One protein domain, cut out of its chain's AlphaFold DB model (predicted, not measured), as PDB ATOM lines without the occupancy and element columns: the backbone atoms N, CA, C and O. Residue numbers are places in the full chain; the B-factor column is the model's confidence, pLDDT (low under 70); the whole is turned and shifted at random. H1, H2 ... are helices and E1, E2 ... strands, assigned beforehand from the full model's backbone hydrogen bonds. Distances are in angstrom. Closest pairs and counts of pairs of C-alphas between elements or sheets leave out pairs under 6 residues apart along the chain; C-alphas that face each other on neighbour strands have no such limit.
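AT A GLANCE: This is residues 177 to 279 of the 288 residues of an uncharacterized protein of Candidatus Marsarchaeota G2 archaeon OSP_D (UniProt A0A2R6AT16). What does the domain look like? A twisted sheet of four strands, E1 to E4, has sharp bends in E1, E2 and E4, and three helices, H1, H2 and H3, gather near one end of it and only graze it. What is it built of? The 103 printed residues hold, in chain order, E1 E2 E3 E4 H1 H2 H3; the sheet's order is E1 - E2 - E3 - E4, all antiparallel, and the class is mixed. How compact is it? It is only just compact, close to loose, with a radius of gyration of the C-alphas of 15.0 A and spans of 46 by 32 by 26 A.

HOW THE PARTS SIT: How do the strands pair? E1, residues 177 to 194, E2, 197 to 212, E3, 223 to 231, and E4, 234 to 245, form a meander, each strand the antiparallel neighbour of the one before, in successive hairpins. Within hydrogen-bond range are N 187 and O 203 at 2.8 A, N 202 and O 228 at 2.9 A, and N 229 and O 239 at 2.8 A. Where do the helices sit? H1, residues 248 to 253, touches residues 270 to 277 of H3, residues 263 to 278, at a steep tilt of 44 degrees, opposite ways; the closest C-alphas, of Leu 248 and Leu 273, are 5.6 A apart. H2, residues 255 to 258, meets H1 only through their link. Are the helix backbones complete? Every O i to N i+4 pair is within range in H1 and H3; H2 is too short for one.

IN THESE COORDINATES: Where does E1 begin? C-alpha 177 is at (19.625, 17.791, 98.959); E1 spans 30.5 A and E2 33.1 A. Where does H3 end? C-alpha 278 is at (34.247, 1.119, 80.546), and H3 spans 21.8 A.

THE WHOLE: Is the printed part continuous? It has no cut and no long link. Where is confidence low? In 41 residues pLDDT is under 70, among them 210 to 221.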
ATOM      1  N   GLY A 177      19.361  19.212  98.915       47.88
ATOM      2  CA  GLY A 177      19.625  17.791  98.959       47.88
ATOM      3  C   GLY A 177      20.276  17.329 100.251       47.88
ATOM      4  O   GLY A 177      20.650  18.126 101.112       47.88
ATOM      5  N   HIS A 178      20.474  16.025 100.367       56.88
ATOM      6  CA  HIS A 178      21.331  15.454 101.397       56.88
ATOM      7  C   HIS A 178      22.454  14.644 100.763       56.88
ATOM      8  O   HIS A 178      22.248  13.980  99.747       56.88
ATOM      9  N   CYS A 179      23.628  14.710 101.384       66.94
ATOM     10  CA  CYS A 179      24.792  13.918 101.021       66.94
ATOM     11  C   CYS A 179      25.416  13.345 102.287       66.94
ATOM     12  O   CYS A 179      25.883  14.076 103.171       66.94
ATOM     13  N   TYR A 180      25.356  12.025 102.393       74.19
ATOM     14  CA  TYR A 180      25.999  11.275 103.458       74.19
ATOM     15  C   TYR A 180      26.290   9.848 102.995       74.19
ATOM     16  O   TYR A 180      25.498   9.270 102.246       74.19
ATOM     17  N   PRO A 181      27.386   9.229 103.455       81.81
ATOM     18  CA  PRO A 181      27.612   7.826 103.184       81.81
ATOM     19  C   PRO A 181      26.686   6.968 104.046       81.81
ATOM     20  O   PRO A 181      26.592   7.131 105.266       81.81
ATOM     21  N   LEU A 182      26.025   6.019 103.396       80.62
ATOM     22  CA  LEU A 182      25.338   4.911 104.033       80.62
ATOM     23  C   LEU A 182      26.327   3.745 104.136       80.62
ATOM     24  O   LEU A 182      26.641   3.118 103.123       80.62
ATOM     25  N   ILE A 183      26.817   3.450 105.342       86.31
ATOM     26  CA  ILE A 183      27.619   2.246 105.592       86.31
ATOM     27  C   ILE A 183      26.685   1.033 105.558       86.31
ATOM     28  O   ILE A 183      25.825   0.874 106.420       86.31
ATOM     29  N   VAL A 184      26.853   0.176 104.553       83.50
ATOM     30  CA  VAL A 184      26.075  -1.064 104.390       83.50
ATOM     31  C   VAL A 184      26.718  -2.245 105.115       83.50
ATOM     32  O   VAL A 184      26.036  -3.198 105.485       83.50
ATOM     33  N   LYS A 185      28.034  -2.183 105.350       88.88
ATOM     34  CA  LYS A 185      28.775  -3.166 106.143       88.88
ATOM     35  C   LYS A 185      29.948  -2.508 106.841       88.88
ATOM     36  O   LYS A 185      30.918  -2.101 106.201       88.88
ATOM     37  N   THR A 186      29.884  -2.473 108.164       92.88
ATOM     38  CA  THR A 186      31.002  -2.039 108.994       92.88
ATOM     39  C   THR A 186      32.149  -3.049 108.914       92.88
ATOM     40  O   THR A 186      31.938  -4.255 109.043       92.88
ATOM     41  N   MET A 187      33.364  -2.551 108.702       93.12
ATOM     42  CA  MET A 187      34.601  -3.335 108.702       93.12
ATOM     43  C   MET A 187      35.397  -3.110 109.986       93.12
ATOM     44  O   MET A 187      35.958  -4.052 110.537       93.12
ATOM     45  N   GLU A 188      35.420  -1.871 110.470       96.44
ATOM     46  CA  GLU A 188      36.186  -1.472 111.644       96.44
ATOM     47  C   GLU A 188      35.436  -0.384 112.419       96.44
ATOM     48  O   GLU A 188      34.812   0.503 111.831       96.44
ATOM     49  N   LYS A 189      35.522  -0.443 113.750       95.69
ATOM     50  CA  LYS A 189      35.154   0.658 114.642       95.69
ATOM     51  C   LYS A 189      36.338   0.963 115.538       95.69
ATOM     52  O   LYS A 189      36.853   0.057 116.193       95.69
ATOM     53  N   ARG A 190      36.737   2.229 115.601       94.38
ATOM     54  CA  ARG A 190      37.785   2.698 116.510       94.38
ATOM     55  C   ARG A 190      37.419   4.039 117.123       94.38
ATOM     56  O   ARG A 190      36.632   4.796 116.562       94.38
ATOM     57  N   THR A 191      38.020   4.336 118.264       91.56
ATOM     58  CA  THR A 191      37.915   5.641 118.920       91.56
ATOM     59  C   THR A 191      39.270   6.324 118.866       91.56
ATOM     60  O   THR A 191      40.291   5.695 119.142       91.56
ATOM     61  N   VAL A 192      39.278   7.596 118.476       83.69
ATOM     62  CA  VAL A 192      40.484   8.415 118.364       83.69
ATOM     63  C   VAL A 192      40.326   9.644 119.245       83.69
ATOM     64  O   VAL A 192      39.343  10.372 119.123       83.69
ATOM     65  N   GLU A 193      41.314   9.880 120.102       78.19
ATOM     66  CA  GLU A 193      41.397  11.088 120.918       78.19
ATOM     67  C   GLU A 193      42.070  12.216 120.132       78.19
ATOM     68  O   GLU A 193      43.178  12.054 119.609       78.19
ATOM     69  N   TRP A 194      41.431  13.383 120.072       67.38
ATOM     70  CA  TRP A 194      41.991  14.578 119.445       67.38
ATOM     71  C   TRP A 194      41.701  15.822 120.281       67.38
ATOM     72  O   TRP A 194      40.553  16.234 120.433       67.38
ATOM     73  N   LYS A 195      42.754  16.450 120.820       65.06
ATOM     74  CA  LYS A 195      42.656  17.664 121.657       65.06
ATOM     75  C   LYS A 195      41.596  17.556 122.772       65.06
ATOM     76  O   LYS A 195      40.816  18.478 122.970       65.06
ATOM     77  N   GLY A 196      41.550  16.413 123.458       62.66
ATOM     78  CA  GLY A 196      40.584  16.145 124.532       62.66
ATOM     79  C   GLY A 196      39.185  15.726 124.066       62.66
ATOM     80  O   GLY A 196      38.314  15.537 124.904       62.66
ATOM     81  N   ASN A 197      38.965  15.570 122.756       63.56
ATOM     82  CA  ASN A 197      37.721  15.053 122.196       63.56
ATOM     83  C   ASN A 197      37.847  13.575 121.820       63.56
ATOM     84  O   ASN A 197      38.766  13.207 121.085       63.56
ATOM     85  N   SER A 198      36.847  12.776 122.195       77.25
ATOM     86  CA  SER A 198      36.700  11.384 121.760       77.25
ATOM     87  C   SER A 198      35.898  11.314 120.456       77.25
ATOM     88  O   SER A 198      34.690  11.571 120.437       77.25
ATOM     89  N   ILE A 199      36.538  10.893 119.367       82.31
ATOM     90  CA  ILE A 199      35.918  10.758 118.043       82.31
ATOM     91  C   ILE A 199      35.736   9.276 117.717       82.31
ATOM     92  O   ILE A 199      36.700   8.513 117.655       82.31
ATOM     93  N   LEU A 200      34.492   8.864 117.483       89.88
ATOM     94  CA  LEU A 200      34.168   7.547 116.953       89.88
ATOM     95  C   LEU A 200      34.391   7.548 115.440       89.88
ATOM     96  O   LEU A 200      33.820   8.369 114.724       89.88
ATOM     97  N   VAL A 201      35.197   6.605 114.962       92.56
ATOM     98  CA  VAL A 201      35.443   6.374 113.541       92.56
ATOM     99  C   VAL A 201      34.864   5.019 113.166       92.56
ATOM    100  O   VAL A 201      35.281   3.987 113.698       92.56
ATOM    101  N   GLU A 202      33.903   5.023 112.250       94.56
ATOM    102  CA  GLU A 202      33.371   3.814 111.631       94.56
ATOM    103  C   GLU A 202      33.890   3.712 110.197       94.56
ATOM    104  O   GLU A 202      33.600   4.570 109.366       94.56
ATOM    105  N   THR A 203      34.664   2.666 109.909       95.56
ATOM    106  CA  THR A 203      35.126   2.350 108.555       95.56
ATOM    107  C   THR A 203      34.283   1.213 108.000       95.56
ATOM    108  O   THR A 203      34.116   0.175 108.649       95.56
ATOM    109  N   GLY A 204      33.768   1.358 106.785       93.31
ATOM    110  CA  GLY A 204      32.958   0.309 106.182       93.31
ATOM    111  C   GLY A 204      32.728   0.469 104.692       93.31
ATOM    112  O   GLY A 204      32.996   1.515 104.104       93.31
ATOM    113  N   LEU A 205      32.209  -0.596 104.088       90.88
ATOM    114  CA  LEU A 205      31.673  -0.541 102.736       90.88
ATOM    115  C   LEU A 205      30.368   0.244 102.774       90.88
ATOM    116  O   LEU A 205      29.503  -0.014 103.615       90.88
ATOM    117  N   GLY A 206      30.228   1.189 101.859       87.25
ATOM    118  CA  GLY A 206      29.072   2.058 101.798       87.25
ATOM    119  C   GLY A 206      28.842   2.640 100.418       87.25
ATOM    120  O   GLY A 206      29.600   2.411  99.474       87.25
ATOM    121  N   VAL A 207      27.773   3.413 100.324       81.56
ATOM    122  CA  VAL A 207      27.420   4.196  99.142       81.56
ATOM    123  C   VAL A 207      27.180   5.631  99.570       81.56
ATOM    124  O   VAL A 207      26.584   5.863 100.622       81.56
ATOM    125  N   MET A 208      27.627   6.602  98.775       77.69
ATOM    126  CA  MET A 208      27.221   7.983  99.016       77.69
ATOM    127  C   MET A 208      25.745   8.122  98.680       77.69
ATOM    128  O   MET A 208      25.397   7.945  97.524       77.69
ATOM    129  N   SER A 209      24.884   8.427  99.642       70.88
ATOM    130  CA  SER A 209      23.495   8.776  99.365       70.88
ATOM    131  C   SER A 209      23.429  10.254  99.012       70.88
ATOM    132  O   SER A 209      23.434  11.099  99.903       70.88
ATOM    133  N   GLU A 210      23.373  10.544  97.715       61.03
ATOM    134  CA  GLU A 210      23.092  11.878  97.185       61.03
ATOM    135  C   GLU A 210      21.629  11.902  96.749       61.03
ATOM    136  O   GLU A 210      21.227  11.176  95.839       61.03
ATOM    137  N   SER A 211      20.822  12.704  97.432       53.84
ATOM    138  CA  SER A 211      19.481  13.058  96.980       53.84
ATOM    139  C   SER A 211      19.512  14.537  96.667       53.84
ATOM    140  O   SER A 211      19.755  15.339  97.564       53.84
ATOM    141  N   HIS A 212      19.305  14.877  95.401       48.75
ATOM    142  CA  HIS A 212      19.019  16.234  94.956       48.75
ATOM    143  C   HIS A 212      17.513  16.338  94.708       48.75
ATOM    144  O   HIS A 212      16.897  15.362  94.291       48.75
ATOM    145  N   TYR A 213      16.920  17.500  94.984       44.66
ATOM    146  CA  TYR A 213      15.484  17.728  94.745       44.66
ATOM    147  C   TYR A 213      15.146  17.911  93.258       44.66
ATOM    148  O   TYR A 213      13.975  17.898  92.895       44.66
ATOM    149  N   ASP A 214      16.156  18.065  92.399       37.38
ATOM    150  CA  ASP A 214      15.963  17.996  90.956       37.38
ATOM    151  C   ASP A 214      15.841  16.520  90.566       37.38
ATOM    152  O   ASP A 214      16.765  15.737  90.811       37.38
ATOM    153  N   GLU A 215      14.699  16.144  89.979       37.00
ATOM    154  CA  GLU A 215      14.399  14.794  89.491       37.00
ATOM    155  C   GLU A 215      15.493  14.300  88.529       37.00
ATOM    156  O   GLU A 215      15.420  14.403  87.305       37.00
ATOM    157  N   THR A 216      16.520  13.680  89.090       35.47
ATOM    158  CA  THR A 216      17.258  12.628  88.417       35.47
ATOM    159  C   THR A 216      17.049  11.361  89.233       35.47
ATOM    160  O   THR A 216      17.294  11.364  90.439       35.47
ATOM    161  N   PRO A 217      16.605  10.251  88.619       39.78
ATOM    162  CA  PRO A 217      16.268   9.011  89.323       39.78
ATOM    163  C   PRO A 217      17.519   8.246  89.784       39.78
ATOM    164  O   PRO A 217      17.568   7.023  89.733       39.78
ATOM    165  N   ARG A 218      18.584   8.943  90.169       48.31
ATOM    166  CA  ARG A 218      19.901   8.350  90.370       48.31
ATOM    167  C   ARG A 218      20.385   8.608  91.790       48.31
ATOM    168  O   ARG A 218      21.238   9.466  92.001       48.31
ATOM    169  N   PRO A 219      19.842   7.879  92.774       47.88
ATOM    170  CA  PRO A 219      20.408   7.889  94.102       47.88
ATOM    171  C   PRO A 219      21.717   7.088  94.085       47.88
ATOM    172  O   PRO A 219      21.764   5.942  93.643       47.88
ATOM    173  N   ALA A 220      22.745   7.715  94.636       54.78
ATOM    174  CA  ALA A 220      24.055   7.174  94.975       54.78
ATOM    175  C   ALA A 220      25.096   6.987  93.860       54.78
ATOM    176  O   ALA A 220      25.089   6.021  93.106       54.78
ATOM    177  N   TYR A 221      26.089   7.882  93.839       62.28
ATOM    178  CA  TYR A 221      27.096   7.941  92.777       62.28
ATOM    179  C   TYR A 221      28.472   7.392  93.147       62.28
ATOM    180  O   TYR A 221      29.392   7.484  92.331       62.28
ATOM    181  N   ARG A 222      28.681   6.880  94.364       75.31
ATOM    182  CA  ARG A 222      30.025   6.466  94.804       75.31
ATOM    183  C   ARG A 222      29.960   5.275  95.763       75.31
ATOM    184  O   ARG A 222      29.906   5.486  96.974       75.31
ATOM    185  N   PRO A 223      29.930   4.024  95.279       83.38
ATOM    186  CA  PRO A 223      30.202   2.876  96.135       83.38
ATOM    187  C   PRO A 223      31.684   2.885  96.532       83.38
ATOM    188  O   PRO A 223      32.567   3.090  95.697       83.38
ATOM    189  N   GLY A 224      31.973   2.703  97.816       89.81
ATOM    190  CA  GLY A 224      33.316   2.909  98.348       89.81
ATOM    191  C   GLY A 224      33.531   2.321  99.733       89.81
ATOM    192  O   GLY A 224      32.592   1.914 100.416       89.81
ATOM    193  N   VAL A 225      34.791   2.310 100.156       92.75
ATOM    194  CA  VAL A 225      35.159   2.244 101.568       92.75
ATOM    195  C   VAL A 225      35.089   3.663 102.112       92.75
ATOM    196  O   VAL A 225      35.811   4.547 101.648       92.75
ATOM    197  N   TYR A 226      34.221   3.870 103.089       93.06
ATOM    198  CA  TYR A 226      34.014   5.145 103.752       93.06
ATOM    199  C   TYR A 226      34.517   5.087 105.183       93.06
ATOM    200  O   TYR A 226      34.404   4.060 105.849       93.06
ATOM    201  N   GLU A 227      35.022   6.217 105.656       94.19
ATOM    202  CA  GLU A 227      35.143   6.511 107.075       94.19
ATOM    203  C   GLU A 227      34.088   7.529 107.471       94.19
ATOM    204  O   GLU A 227      33.886   8.521 106.771       94.19
ATOM    205  N   VAL A 228      33.436   7.281 108.599       90.50
ATOM    206  CA  VAL A 228      32.460   8.169 109.221       90.50
ATOM    207  C   VAL A 228      32.990   8.574 110.583       90.50
ATOM    208  O   VAL A 228      33.184   7.730 111.456       90.50
ATOM    209  N   TYR A 229      33.203   9.870 110.764       86.75
ATOM    210  CA  TYR A 229      33.652  10.478 112.008       86.75
ATOM    211  C   TYR A 229      32.437  11.018 112.752       86.75
ATOM    212  O   TYR A 229      31.665  11.792 112.190       86.75
ATOM    213  N   THR A 230      32.269  10.618 114.007       83.94
ATOM    214  CA  THR A 230      31.214  11.112 114.897       83.94
ATOM    215  C   THR A 230      31.850  11.566 116.198       83.94
ATOM    216  O   THR A 230      32.587  10.806 116.827       83.94
ATOM    217  N   LEU A 231      31.577  12.797 116.618       73.31
ATOM    218  CA  LEU A 231      31.988  13.253 117.942       73.31
ATOM    219  C   LEU A 231      31.106  12.560 118.995       73.31
ATOM    220  O   LEU A 231      29.883  12.628 118.892       73.31
ATOM    221  N   ARG A 232      31.703  11.854 119.967       67.75
ATOM    222  CA  ARG A 232      30.988  10.900 120.844       67.75
ATOM    223  C   ARG A 232      29.799  11.509 121.596       67.75
ATOM    224  O   ARG A 232      28.786  10.835 121.733       67.75
ATOM    225  N   ASP A 233      29.917  12.769 122.001       62.59
ATOM    226  CA  ASP A 233      28.885  13.488 122.759       62.59
ATOM    227  C   ASP A 233      28.099  14.497 121.898       62.59
ATOM    228  O   ASP A 233      27.294  15.265 122.416       62.59
ATOM    229  N   ARG A 234      28.333  14.516 120.576       60.12
ATOM    230  CA  ARG A 234      27.635  15.372 119.600       60.12
ATOM    231  C   ARG A 234      27.389  14.606 118.307       60.12
ATOM    232  O   ARG A 234      28.072  14.798 117.296       60.12
ATOM    233  N   GLU A 235      26.418  13.698 118.346       63.78
ATOM    234  CA  GLU A 235      26.088  12.824 117.218       63.78
ATOM    235  C   GLU A 235      25.647  13.576 115.952       63.78
ATOM    236  O   GLU A 235      25.681  13.008 114.862       63.78
ATOM    237  N   GLU A 236      25.235  14.833 116.063       56.69
ATOM    238  CA  GLU A 236      24.895  15.722 114.955       56.69
ATOM    239  C   GLU A 236      26.134  16.222 114.186       56.69
ATOM    240  O   GLU A 236      26.046  16.548 112.990       56.69
ATOM    241  N   LEU A 237      27.302  16.222 114.841       67.25
ATOM    242  CA  LEU A 237      28.593  16.601 114.274       67.25
ATOM    243  C   LEU A 237      29.271  15.377 113.661       67.25
ATOM    244  O   LEU A 237      30.105  14.706 114.277       67.25
ATOM    245  N   ARG A 238      28.893  15.105 112.409       74.75
ATOM    246  CA  ARG A 238      29.467  14.027 111.600       74.75
ATOM    247  C   ARG A 238      30.169  14.542 110.360       74.75
ATOM    248  O   ARG A 238      29.668  15.430 109.664       74.75
ATOM    249  N   ALA A 239      31.280  13.899 110.051       79.69
ATOM    250  CA  ALA A 239      32.028  14.078 108.821       79.69
ATOM    251  C   ALA A 239      32.307  12.711 108.191       79.69
ATOM    252  O   ALA A 239      32.249  11.688 108.873       79.69
ATOM    253  N   TYR A 240      32.590  12.674 106.898       87.31
ATOM    254  CA  TYR A 240      32.996  11.469 106.197       87.31
ATOM    255  C   TYR A 240      34.261  11.682 105.381       87.31
ATOM    256  O   TYR A 240      34.639  12.801 105.046       87.31
ATOM    257  N   ARG A 241      34.880  10.571 105.003       89.69
ATOM    258  CA  ARG A 241      35.907  10.504 103.969       89.69
ATOM    259  C   ARG A 241      35.656   9.291 103.087       89.69
ATOM    260  O   ARG A 241      35.395   8.202 103.594       89.69
ATOM    261  N   LEU A 242      35.787   9.465 101.774       91.12
ATOM    262  CA  LEU A 242      35.920   8.343 100.847       91.12
ATOM    263  C   LEU A 242      37.376   7.861 100.872       91.12
ATOM    264  O   LEU A 242      38.262   8.545 100.374       91.12
ATOM    265  N   VAL A 243      37.622   6.687 101.451       92.00
ATOM    266  CA  VAL A 243      38.968   6.095 101.554       92.00
ATOM    267  C   VAL A 243      39.369   5.413 100.247       92.00
ATOM    268  O   VAL A 243      40.511   5.516  99.807       92.00
ATOM    269  N   LYS A 244      38.429   4.698  99.620       90.25
ATOM    270  CA  LYS A 244      38.645   3.989  98.353       90.25
ATOM    271  C   LYS A 244      37.329   3.894  97.583       90.25
ATOM    272  O   LYS A 244      36.362   3.368  98.118       90.25
ATOM    273  N   GLU A 245      37.296   4.334  96.328       88.12
ATOM    274  CA  GLU A 245      36.181   4.024  95.417       88.12
ATOM    275  C   GLU A 245      36.248   2.543  95.001       88.12
ATOM    276  O   GLU A 245      37.332   2.023  94.714       88.12
ATOM    277  N   LEU A 246      35.112   1.841  95.000       85.81
ATOM    278  CA  LEU A 246      35.075   0.443  94.567       85.81
ATOM    279  C   LEU A 246      35.214   0.345  93.046       85.81
ATOM    280  O   LEU A 246      34.619   1.112  92.289       85.81
ATOM    281  N   THR A 247      35.981  -0.646  92.595       83.56
ATOM    282  CA  THR A 247      35.956  -1.075  91.194       83.56
ATOM    283  C   THR A 247      34.688  -1.884  90.904       83.56
ATOM    284  O   THR A 247      34.001  -2.334  91.823       83.56
ATOM    285  N   LEU A 248      34.379  -2.120  89.622       80.56
ATOM    286  CA  LEU A 248      33.292  -3.035  89.252       80.56
ATOM    287  C   LEU A 248      33.532  -4.451  89.805       80.56
ATOM    288  O   LEU A 248      32.601  -5.077  90.296       80.56
ATOM    289  N   GLU A 249      34.776  -4.935  89.769       82.62
ATOM    290  CA  GLU A 249      35.149  -6.240  90.326       82.62
ATOM    291  C   GLU A 249      34.943  -6.284  91.846       82.62
ATOM    292  O   GLU A 249      34.284  -7.196  92.345       82.62
ATOM    293  N   ASP A 250      35.410  -5.257  92.571       84.06
ATOM    294  CA  ASP A 250      35.196  -5.129  94.019       84.06
ATOM    295  C   ASP A 250      33.695  -5.097  94.365       84.06
ATOM    296  O   ASP A 250      33.264  -5.713  95.342       84.06
ATOM    297  N   PHE A 251      32.891  -4.378  93.574       82.12
ATOM    298  CA  PHE A 251      31.445  -4.269  93.767       82.12
ATOM    299  C   PHE A 251      30.740  -5.609  93.537       82.12
ATOM    300  O   PHE A 251      29.964  -6.041  94.388       82.12
ATOM    301  N   LEU A 252      31.043  -6.300  92.433       81.00
ATOM    302  CA  LEU A 252      30.461  -7.606  92.113       81.00
ATOM    303  C   LEU A 252      30.855  -8.674  93.141       81.00
ATOM    304  O   LEU A 252      30.009  -9.469  93.544       81.00
ATOM    305  N   ALA A 253      32.097  -8.655  93.629       84.69
ATOM    306  CA  ALA A 253      32.558  -9.557  94.686       84.69
ATOM    307  C   ALA A 253      31.847  -9.332  96.034       84.69
ATOM    308  O   ALA A 253      31.857 -10.214  96.891       84.69
ATOM    309  N   ASN A 254      31.227  -8.165  96.232       82.69
ATOM    310  CA  ASN A 254      30.498  -7.801  97.447       82.69
ATOM    311  C   ASN A 254      28.997  -7.586  97.193       82.69
ATOM    312  O   ASN A 254      28.325  -6.979  98.025       82.69
ATOM    313  N   ILE A 255      28.452  -8.078  96.075       78.88
ATOM    314  CA  ILE A 255      27.069  -7.794  95.663       78.88
ATOM    315  C   ILE A 255      26.030  -8.210  96.715       78.88
ATOM    316  O   ILE A 255      25.045  -7.502  96.918       78.88
ATOM    317  N   ASP A 256      26.301  -9.289  97.455       80.62
ATOM    318  CA  ASP A 256      25.444  -9.782  98.539       80.62
ATOM    319  C   ASP A 256      25.312  -8.774  99.686       80.62
ATOM    320  O   ASP A 256      24.265  -8.668 100.322       80.62
ATOM    321  N   VAL A 257      26.352  -7.975  99.932       80.69
ATOM    322  CA  VAL A 257      26.334  -6.915 100.950       80.69
ATOM    323  C   VAL A 257      25.374  -5.793 100.549       80.69
ATOM    324  O   VAL A 257      24.712  -5.199 101.398       80.69
ATOM    325  N   PHE A 258      25.254  -5.537  99.248       74.25
ATOM    326  CA  PHE A 258      24.338  -4.548  98.684       74.25
ATOM    327  C   PHE A 258      22.950  -5.134  98.373       74.25
ATOM    328  O   PHE A 258      22.078  -4.405  97.907       74.25
ATOM    329  N   ALA A 259      22.697  -6.422  98.646       68.38
ATOM    330  CA  ALA A 259      21.430  -7.082  98.321       68.38
ATOM    331  C   ALA A 259      20.224  -6.524  99.094       68.38
ATOM    332  O   ALA A 259      19.096  -6.634  98.624       68.38
ATOM    333  N   ASN A 260      20.464  -5.889 100.245       64.88
ATOM    334  CA  ASN A 260      19.428  -5.214 101.030       64.88
ATOM    335  C   ASN A 260      19.066  -3.819 100.486       64.88
ATOM    336  O   ASN A 260      18.150  -3.178 101.001       64.88
ATOM    337  N   MET A 261      19.777  -3.322  99.469       69.12
ATOM    338  CA  MET A 261      19.375  -2.121  98.740       69.12
ATOM    339  C   MET A 261      18.244  -2.452  97.764       69.12
ATOM    340  O   MET A 261      18.117  -3.583  97.300       69.12
ATOM    341  N   ARG A 262      17.437  -1.445  97.406       66.00
ATOM    342  CA  ARG A 262      16.449  -1.598  96.329       66.00
ATOM    343  C   ARG A 262      17.156  -2.043  95.045       66.00
ATOM    344  O   ARG A 262      18.177  -1.461  94.682       66.00
ATOM    345  N   GLU A 263      16.602  -3.049  94.373       67.31
ATOM    346  CA  GLU A 263      17.173  -3.654  93.160       67.31
ATOM    347  C   GLU A 263      17.514  -2.602  92.097       67.31
ATOM    348  O   GLU A 263      18.643  -2.548  91.623       67.31
ATOM    349  N   GLU A 264      16.599  -1.665  91.853       64.25
ATOM    350  CA  GLU A 264      16.779  -0.539  90.927       64.25
ATOM    351  C   GLU A 264      18.010   0.329  91.261       64.25
ATOM    352  O   GLU A 264      18.735   0.763  90.365       64.25
ATOM    353  N   MET A 265      18.290   0.552  92.553       64.75
ATOM    354  CA  MET A 265      19.460   1.317  93.005       64.75
ATOM    355  C   MET A 265      20.752   0.529  92.794       64.75
ATOM    356  O   MET A 265      21.756   1.085  92.350       64.75
ATOM    357  N   ARG A 266      20.730  -0.772  93.100       71.88
ATOM    358  CA  ARG A 266      21.870  -1.674  92.904       71.88
ATOM    359  C   ARG A 266      22.233  -1.795  91.422       71.88
ATOM    360  O   ARG A 266      23.414  -1.747  91.084       71.88
ATOM    361  N   ASP A 267      21.239  -1.890  90.548       69.88
ATOM    362  CA  ASP A 267      21.441  -2.007  89.103       69.88
ATOM    363  C   ASP A 267      21.975  -0.700  88.506       69.88
ATOM    364  O   ASP A 267      22.891  -0.714  87.679       69.88
ATOM    365  N   CYS A 268      21.484   0.447  88.986       66.81
ATOM    366  CA  CYS A 268      22.031   1.759  88.642       66.81
ATOM    367  C   CYS A 268      23.489   1.930  89.100       66.81
ATOM    368  O   CYS A 268      24.306   2.426  88.324       66.81
ATOM    369  N   LEU A 269      23.841   1.474  90.308       71.69
ATOM    370  CA  LEU A 269      25.220   1.472  90.813       71.69
ATOM    371  C   LEU A 269      26.147   0.612  89.942       71.69
ATOM    372  O   LEU A 269      27.228   1.062  89.553       71.69
ATOM    373  N   ALA A 270      25.714  -0.601  89.593       71.94
ATOM    374  CA  ALA A 270      26.468  -1.495  88.717       71.94
ATOM    375  C   ALA A 270      26.678  -0.877  87.323       71.94
ATOM    376  O   ALA A 270      27.791  -0.904  86.788       71.94
ATOM    377  N   ALA A 271      25.631  -0.275  86.750       69.81
ATOM    378  CA  ALA A 271      25.689   0.390  85.454       69.81
ATOM    379  C   ALA A 271      26.581   1.644  85.471       69.81
ATOM    380  O   ALA A 271      27.318   1.878  84.511       69.81
ATOM    381  N   ASP A 272      26.556   2.448  86.537       69.75
ATOM    382  CA  ASP A 272      27.429   3.622  86.680       69.75
ATOM    383  C   ASP A 272      28.905   3.213  86.776       69.75
ATOM    384  O   ASP A 272      29.739   3.742  86.037       69.75
ATOM    385  N   LEU A 273      29.225   2.199  87.587       71.56
ATOM    386  CA  LEU A 273      30.575   1.638  87.664       71.56
ATOM    387  C   LEU A 273      31.036   1.082  86.313       71.56
ATOM    388  O   LEU A 273      32.140   1.395  85.864       71.56
ATOM    389  N   ALA A 274      30.185   0.317  85.625       72.00
ATOM    390  CA  ALA A 274      30.489  -0.205  84.297       72.00
ATOM    391  C   ALA A 274      30.727   0.919  83.274       72.00
ATOM    392  O   ALA A 274      31.642   0.824  82.460       72.00
ATOM    393  N   ASN A 275      29.970   2.018  83.340       69.50
ATOM    394  CA  ASN A 275      30.144   3.172  82.458       69.50
ATOM    395  C   ASN A 275      31.409   3.983  82.773       69.50
ATOM    396  O   ASN A 275      32.126   4.371  81.848       69.50
ATOM    397  N   ARG A 276      31.716   4.243  84.052       65.44
ATOM    398  CA  ARG A 276      32.931   4.973  84.464       65.44
ATOM    399  C   ARG A 276      34.196   4.206  84.115       65.44
ATOM    400  O   ARG A 276      35.134   4.781  83.562       65.44
ATOM    401  N   TRP A 277      34.207   2.905  84.383       57.09
ATOM    402  CA  TRP A 277      35.363   2.052  84.129       57.09
ATOM    403  C   TRP A 277      35.446   1.591  82.668       57.09
ATOM    404  O   TRP A 277      36.544   1.521  82.123       57.09
ATOM    405  N   GLY A 278      34.315   1.397  81.986       52.62
ATOM    406  CA  GLY A 278      34.247   1.119  80.546       52.62
ATOM    407  C   GLY A 278      34.610   2.316  79.658       52.62
ATOM    408  O   GLY A 278      34.976   2.136  78.498       52.62
ATOM    409  N   ARG A 279      34.574   3.548  80.195       48.03
ATOM    410  CA  ARG A 279      35.072   4.765  79.524       48.03
ATOM    411  C   ARG A 279      36.569   5.021  79.704       48.03
ATOM    412  O   ARG A 279      37.079   5.950  79.070       48.03
TER     413      ARG A 279